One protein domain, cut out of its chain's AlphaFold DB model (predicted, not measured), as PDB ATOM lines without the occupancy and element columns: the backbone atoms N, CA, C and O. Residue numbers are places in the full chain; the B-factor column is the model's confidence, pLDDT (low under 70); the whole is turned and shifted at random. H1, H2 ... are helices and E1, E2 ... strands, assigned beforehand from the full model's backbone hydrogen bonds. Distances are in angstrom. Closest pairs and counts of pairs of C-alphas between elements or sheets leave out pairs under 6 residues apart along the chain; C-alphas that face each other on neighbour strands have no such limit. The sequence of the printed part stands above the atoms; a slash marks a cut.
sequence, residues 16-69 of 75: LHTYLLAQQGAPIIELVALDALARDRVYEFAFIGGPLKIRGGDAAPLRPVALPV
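Overview. This is residues 16 to 69 of the 75 residues of the protein "Cyclase" of Stenotrophomonas sp (UniProt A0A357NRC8). There is little regular structure here: one small hairpin of two strands, E1 and E2, with a long loop between them, residues 49 to 64, and two short helices, H1 set well off from the strands and H2 just before E1 in the chain. The 54 printed residues hold H1, H2, E1, E2 in that order, class mixed, with 21 residues in named elements; the antiparallel sheet runs E1 - E2. The whole is loose, radius of gyration of the C-alphas 13.5 A, spanning 36 by 24 by 18 A.

Arrangement. Look first at E1, residues 45 to 48, and E2, residues 65 to 68, an antiparallel hairpin at 157 degrees; N 46 and O 67 are within hydrogen-bond range at 2.8 A. H2, residues 35 to 39, is only just apart from E2, closest 8.4 A. H1, residues 16 to 23, is apart from H2, E1 and E2. In both helices every O i to N i+4 pair is within hydrogen-bond range.

Along the chain. Find C-alpha 45 at (-14.895, 57.271, 5.699); E1 runs 9.5 A. E2 runs 10.0 A to C-alpha 68 at (-14.448, 61.523, 6.234). H1 measures 10.0 A, H2 6.0 A.

Size, cuts and confidence. The C-alphas of Asp 40 and Gly 56 are farthest apart, 37.9 A. H1 to H2 and E1 to E2 are long links. The printed part has no cut; no printed residue is under 70 in pLDDT.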
ATOM      1  N   LEU A  16     -16.818  32.402  15.898       94.62
ATOM      2  CA  LEU A  16     -16.804  33.576  15.038       94.62
ATOM      3  C   LEU A  16     -15.390  33.880  14.512       94.62
ATOM      4  O   LEU A  16     -15.237  34.215  13.336       94.62
ATOM      5  N   HIS A  17     -14.348  33.712  15.335       95.75
ATOM      6  CA  HIS A  17     -12.957  33.857  14.879       95.75
ATOM      7  C   HIS A  17     -12.589  32.782  13.860       95.75
ATOM      8  O   HIS A  17     -11.995  33.103  12.830       95.75
ATOM      9  N   THR A  18     -12.961  31.523  14.120       95.19
ATOM     10  CA  THR A  18     -12.723  30.398  13.206       95.19
ATOM     11  C   THR A  18     -13.374  30.661  11.852       95.19
ATOM     12  O   THR A  18     -12.723  30.545  10.809       95.19
ATOM     13  N   TYR A  19     -14.646  31.066  11.857       95.06
ATOM     14  CA  TYR A  19     -15.376  31.392  10.640       95.06
ATOM     15  C   TYR A  19     -14.706  32.533   9.861       95.06
ATOM     16  O   TYR A  19     -14.382  32.368   8.685       95.06
ATOM     17  N   LEU A  20     -14.442  33.674  10.507       96.38
ATOM     18  CA  LEU A  20     -13.896  34.846   9.820       96.38
ATOM     19  C   LEU A  20     -12.460  34.619   9.334       96.38
ATOM     20  O   LEU A  20     -12.194  34.797   8.148       96.38
ATOM     21  N   LEU A  21     -11.548  34.180  10.203       95.81
ATOM     22  CA  LEU A  21     -10.127  34.067   9.864       95.81
ATOM     23  C   LEU A  21      -9.832  32.842   8.995       95.81
ATOM     24  O   LEU A  21      -9.244  32.977   7.924       95.81
ATOM     25  N   ALA A  22     -10.216  31.647   9.450       95.44
ATOM     26  CA  ALA A  22      -9.775  30.396   8.832       95.44
ATOM     27  C   ALA A  22     -10.642  29.987   7.637       95.44
ATOM     28  O   ALA A  22     -10.123  29.440   6.666       95.44
ATOM     29  N   GLN A  23     -11.953  30.240   7.698       96.69
ATOM     30  CA  GLN A  23     -12.880  29.802   6.651       96.69
ATOM     31  C   GLN A  23     -13.113  30.882   5.587       96.69
ATOM     32  O   GLN A  23     -13.151  30.555   4.404       96.69
ATOM     33  N   GLN A  24     -13.261  32.154   5.983       98.06
ATOM     34  CA  GLN A  24     -13.521  33.260   5.049       98.06
ATOM     35  C   GLN A  24     -12.270  34.064   4.664       98.06
ATOM     36  O   GLN A  24     -12.315  34.829   3.701       98.06
ATOM     37  N   GLY A  25     -11.157  33.927   5.393       96.81
ATOM     38  CA  GLY A  25      -9.959  34.747   5.171       96.81
ATOM     39  C   GLY A  25     -10.173  36.238   5.470       96.81
ATOM     40  O   GLY A  25      -9.431  37.084   4.971       96.81
ATOM     41  N   ALA A  26     -11.200  36.568   6.254       96.56
ATOM     42  CA  ALA A  26     -11.566  37.923   6.629       96.56
ATOM     43  C   ALA A  26     -10.757  38.368   7.861       96.56
ATOM     44  O   ALA A  26     -10.882  37.758   8.925       96.56
ATOM     45  N   PRO A  27      -9.936  39.431   7.759       93.38
ATOM     46  CA  PRO A  27      -9.160  39.921   8.887       93.38
ATOM     47  C   PRO A  27     -10.053  40.604   9.924       93.38
ATOM     48  O   PRO A  27     -11.073  41.213   9.603       93.38
ATOM     49  N   ILE A  28      -9.610  40.555  11.175       95.19
ATOM     50  CA  ILE A  28     -10.285  41.159  12.320       95.19
ATOM     51  C   ILE A  28      -9.443  42.331  12.830       95.19
ATOM     52  O   ILE A  28      -8.213  42.258  12.861       95.19
ATOM     53  N   ILE A  29     -10.108  43.397  13.281       94.56
ATOM     54  CA  ILE A  29      -9.488  44.466  14.066       94.56
ATOM     55  C   ILE A  29     -10.260  44.588  15.378       94.56
ATOM     56  O   ILE A  29     -11.471  44.790  15.375       94.56
ATOM     57  N   GLU A  30      -9.555  44.490  16.500       94.38
ATOM     58  CA  GLU A  30     -10.132  44.650  17.834       94.38
ATOM     59  C   GLU A  30      -9.576  45.904  18.523       94.38
ATOM     60  O   GLU A  30      -8.533  46.434  18.142       94.38
ATOM     61  N   LEU A  31     -10.273  46.364  19.569       93.94
ATOM     62  CA  LEU A  31      -9.835  47.471  20.435       93.94
ATOM     63  C   LEU A  31      -9.647  48.818  19.703       93.94
ATOM     64  O   LEU A  31      -8.788  49.621  20.064       93.94
ATOM     65  N   VAL A  32     -10.462  49.087  18.680       94.38
ATOM     66  CA  VAL A  32     -10.445  50.365  17.953       94.38
ATOM     67  C   VAL A  32     -11.154  51.453  18.766       94.38
ATOM     68  O   VAL A  32     -12.264  51.249  19.254       94.38
ATOM     69  N   ALA A  33     -10.542  52.634  18.876       95.06
ATOM     70  CA  ALA A  33     -11.163  53.798  19.505       95.06
ATOM     71  C   ALA A  33     -12.129  54.491  18.527       95.06
ATOM     72  O   ALA A  33     -11.694  55.067  17.530       95.06
ATOM     73  N   LEU A  34     -13.432  54.444  18.820       96.06
ATOM     74  CA  LEU A  34     -14.491  54.941  17.925       96.06
ATOM     75  C   LEU A  34     -15.277  56.141  18.481       96.06
ATOM     76  O   LEU A  34     -16.130  56.678  17.780       96.06
ATOM     77  N   ASP A  35     -14.977  56.608  19.698       97.56
ATOM     78  CA  ASP A  35     -15.759  57.654  20.382       97.56
ATOM     79  C   ASP A  35     -15.876  58.959  19.583       97.56
ATOM     80  O   ASP A  35     -16.927  59.600  19.584       97.56
ATOM     81  N   ALA A  36     -14.804  59.364  18.893       96.38
ATOM     82  CA  ALA A  36     -14.804  60.569  18.066       96.38
ATOM     83  C   ALA A  36     -15.703  60.411  16.829       96.38
ATOM     84  O   ALA A  36     -16.556  61.259  16.585       96.38
ATOM     85  N   LEU A  37     -15.576  59.294  16.103       96.06
ATOM     86  CA  LEU A  37     -16.408  59.004  14.928       96.06
ATOM     87  C   LEU A  37     -17.891  58.908  15.301       96.06
ATOM     88  O   LEU A  37     -18.739  59.472  14.612       96.06
ATOM     89  N   ALA A  38     -18.197  58.245  16.420       96.81
ATOM     90  CA  ALA A  38     -19.559  58.115  16.925       96.81
ATOM     91  C   ALA A  38     -20.161  59.474  17.315       96.81
ATOM     92  O   ALA A  38     -21.292  59.780  16.934       96.81
ATOM     93  N   ARG A  39     -19.402  60.313  18.036       97.69
ATOM     94  CA  ARG A  39     -19.820  61.674  18.413       97.69
ATOM     95  C   ARG A  39     -20.129  62.532  17.190       97.69
ATOM     96  O   ARG A  39     -21.155  63.211  17.169       97.69
ATOM     97  N   ASP A  40     -19.266  62.460  16.183       95.94
ATOM     98  CA  ASP A  40     -19.362  63.272  14.970       95.94
ATOM     99  C   ASP A  40     -20.309  62.652  13.924       95.94
ATOM    100  O   ASP A  40     -20.530  63.236  12.864       95.94
ATOM    101  N   ARG A  41     -20.913  61.492  14.231       95.50
ATOM    102  CA  ARG A  41     -21.813  60.725  13.350       95.50
ATOM    103  C   ARG A  41     -21.199  60.425  11.977       95.50
ATOM    104  O   ARG A  41     -21.887  60.449  10.958       95.50
ATOM    105  N   VAL A  42     -19.901  60.133  11.954       95.00
ATOM    106  CA  VAL A  42     -19.165  59.759  10.742       95.00
ATOM    107  C   VAL A  42     -19.251  58.244  10.566       95.00
ATOM    108  O   VAL A  42     -18.506  57.492  11.192       95.00
ATOM    109  N   TYR A  43     -20.186  57.801   9.725       93.94
ATOM    110  CA  TYR A  43     -20.422  56.377   9.445       93.94
ATOM    111  C   TYR A  43     -19.708  55.877   8.186       93.94
ATOM    112  O   TYR A  43     -19.473  54.680   8.053       93.94
ATOM    113  N   GLU A  44     -19.327  56.792   7.293       94.62
ATOM    114  CA  GLU A  44     -18.605  56.497   6.058       94.62
ATOM    115  C   GLU A  44     -17.330  57.333   5.986       94.62
ATOM    116  O   GLU A  44     -17.328  58.549   6.197       94.62
ATOM    117  N   PHE A  45     -16.214  56.661   5.728       95.19
ATOM    118  CA  PHE A  45     -14.895  57.271   5.699       95.19
ATOM    119  C   PHE A  45     -13.923  56.380   4.933       95.19
ATOM    120  O   PHE A  45     -14.047  55.155   4.913       95.19
ATOM    121  N   ALA A  46     -12.902  56.994   4.346       96.06
ATOM    122  CA  ALA A  46     -11.748  56.262   3.864       96.06
ATOM    123  C   ALA A  46     -10.931  55.777   5.071       96.06
ATOM    124  O   ALA A  46     -10.497  56.574   5.908       96.06
ATOM    125  N   PHE A  47     -10.732  54.465   5.163       95.75
ATOM    126  CA  PHE A  47      -9.959  53.828   6.223       95.75
ATOM    127  C   PHE A  47      -8.522  53.564   5.770       95.75
ATOM    128  O   PHE A  47      -8.286  52.933   4.741       95.75
ATOM    129  N   ILE A  48      -7.552  54.007   6.570       95.88
ATOM    130  CA  ILE A  48      -6.131  53.732   6.366       95.88
ATOM    131  C   ILE A  48      -5.626  52.975   7.589       95.88
ATOM    132  O   ILE A  48      -5.517  53.532   8.680       95.88
ATOM    133  N   GLY A  49      -5.298  51.700   7.400       93.06
ATOM    134  CA  GLY A  49      -4.848  50.818   8.469       93.06
ATOM    135  C   GLY A  49      -3.667  49.959   8.039       93.06
ATOM    136  O   GLY A  49      -3.832  48.766   7.830       93.06
ATOM    137  N   GLY A  50      -2.475  50.549   7.921       92.19
ATOM    138  CA  GLY A  50      -1.243  49.801   7.650       92.19
ATOM    139  C   GLY A  50      -0.700  49.110   8.912       92.19
ATOM    140  O   GLY A  50      -0.186  49.817   9.783       92.19
ATOM    141  N   PRO A  51      -0.784  47.771   9.044       92.75
ATOM    142  CA  PRO A  51      -0.233  47.062  10.196       92.75
ATOM    143  C   PRO A  51       1.299  47.076  10.181       92.75
ATOM    144  O   PRO A  51       1.935  47.176   9.126       92.75
ATOM    145  N   LEU A  52       1.911  46.929  11.358       95.00
ATOM    146  CA  LEU A  52       3.358  46.737  11.447       95.00
ATOM    147  C   LEU A  52       3.773  45.436  10.738       95.00
ATOM    148  O   LEU A  52       3.155  44.388  10.918       95.00
ATOM    149  N   LYS A  53       4.861  45.478   9.962       92.75
ATOM    150  CA  LYS A  53       5.402  44.293   9.279       92.75
ATOM    151  C   LYS A  53       6.163  43.402  10.266       92.75
ATOM    152  O   LYS A  53       7.366  43.568  10.446       92.75
ATOM    153  N   ILE A  54       5.460  42.456  10.885       95.50
ATOM    154  CA  ILE A  54       6.036  41.441  11.777       95.50
ATOM    155  C   ILE A  54       6.116  40.115  11.018       95.50
ATOM    156  O   ILE A  54       5.103  39.568  10.593       95.50
ATOM    157  N   ARG A  55       7.327  39.589  10.818       95.94
ATOM    158  CA  ARG A  55       7.510  38.299  10.141       95.94
ATOM    159  C   ARG A  55       7.119  37.158  11.083       95.94
ATOM    160  O   ARG A  55       7.706  37.042  12.152       95.94
ATOM    161  N   GLY A  56       6.194  36.303  10.645       95.44
ATOM    162  CA  GLY A  56       5.750  35.128  11.405       95.44
ATOM    163  C   GLY A  56       4.866  35.447  12.614       95.44
ATOM    164  O   GLY A  56       4.723  34.590  13.474       95.44
ATOM    165  N   GLY A  57       4.327  36.667  12.708       93.62
ATOM    166  CA  GLY A  57       3.338  37.015  13.725       93.62
ATOM    167  C   GLY A  57       1.918  36.723  13.244       93.62
ATOM    168  O   GLY A  57       1.606  36.972  12.081       93.62
ATOM    169  N   ASP A  58       1.066  36.259  14.156       93.31
ATOM    170  CA  ASP A  58      -0.350  35.967  13.880       93.31
ATOM    171  C   ASP A  58      -1.231  37.230  13.916       93.31
ATOM    172  O   ASP A  58      -2.352  37.241  13.415       93.31
ATOM    173  N   ALA A  59      -0.712  38.316  14.498       94.44
ATOM    174  CA  ALA A  59      -1.336  39.632  14.558       94.44
ATOM    175  C   ALA A  59      -0.268  40.737  14.589       94.44
ATOM    176  O   ALA A  59       0.907  40.494  14.879       94.44
ATOM    177  N   ALA A  60      -0.679  41.977  14.320       96.31
ATOM    178  CA  ALA A  60       0.198  43.139  14.388       96.31
ATOM    179  C   ALA A  60      -0.541  44.363  14.948       96.31
ATOM    180  O   ALA A  60      -1.728  44.543  14.668       96.31
ATOM    181  N   PRO A  61       0.148  45.235  15.706       95.06
ATOM    182  CA  PRO A  61      -0.434  46.493  16.141       95.06
ATOM    183  C   PRO A  61      -0.740  47.384  14.935       95.06
ATOM    184  O   PRO A  61      -0.009  47.398  13.937       95.06
ATOM    185  N   LEU A  62      -1.805  48.172  15.072       95.12
ATOM    186  CA  LEU A  62      -2.309  49.058  14.037       95.12
ATOM    187  C   LEU A  62      -2.507  50.478  14.576       95.12
ATOM    188  O   LEU A  62      -2.950  50.667  15.707       95.12
ATOM    189  N   ARG A  63      -2.207  51.484  13.746       95.62
ATOM    190  CA  ARG A  63      -2.588  52.887  13.977       95.62
ATOM    191  C   ARG A  63      -3.584  53.323  12.900       95.62
ATOM    192  O   ARG A  63      -3.151  53.862  11.882       95.62
ATOM    193  N   PRO A  64      -4.881  53.026  13.075       96.00
ATOM    194  CA  PRO A  64      -5.881  53.326  12.064       96.00
ATOM    195  C   PRO A  64      -6.151  54.830  11.980       96.00
ATOM    196  O   PRO A  64      -6.173  55.529  12.992       96.00
ATOM    197  N   VAL A  65      -6.396  55.310  10.763       96.00
ATOM    198  CA  VAL A  65      -6.865  56.668  10.477       96.00
ATOM    199  C   VAL A  65      -8.149  56.570   9.661       96.00
ATOM    200  O   VAL A  65      -8.218  55.809   8.695       96.00
ATOM    201  N   ALA A  66      -9.152  57.350  10.049       96.62
ATOM    202  CA  ALA A  66     -10.396  57.523   9.314       96.62
ATOM    203  C   ALA A  66     -10.435  58.936   8.724       96.62
ATOM    204  O   ALA A  66     -10.273  59.916   9.454       96.62
ATOM    205  N   LEU A  67     -10.641  59.040   7.412       94.75
ATOM    206  CA  LEU A  67     -10.815  60.308   6.708       94.75
ATOM    207  C   LEU A  67     -12.264  60.405   6.208       94.75
ATOM    208  O   LEU A  67     -12.633  59.615   5.336       94.75
ATOM    209  N   PRO A  68     -13.086  61.339   6.720       91.56
ATOM    210  CA  PRO A  68     -14.448  61.523   6.234       91.56
ATOM    211  C   PRO A  68     -14.452  61.774   4.729       91.56
ATOM    212  O   PRO A  68     -13.726  62.642   4.234       91.56
ATOM    213  N   VAL A  69     -15.268  61.015   4.006       89.62
ATOM    214  CA  VAL A  69     -15.527  61.290   2.594       89.62
ATOM    215  C   VAL A  69     -16.625  62.341   2.521       89.62
ATOM    216  O   VAL A  69     -17.608  62.282   3.259       89.62
TER     217      VAL A  69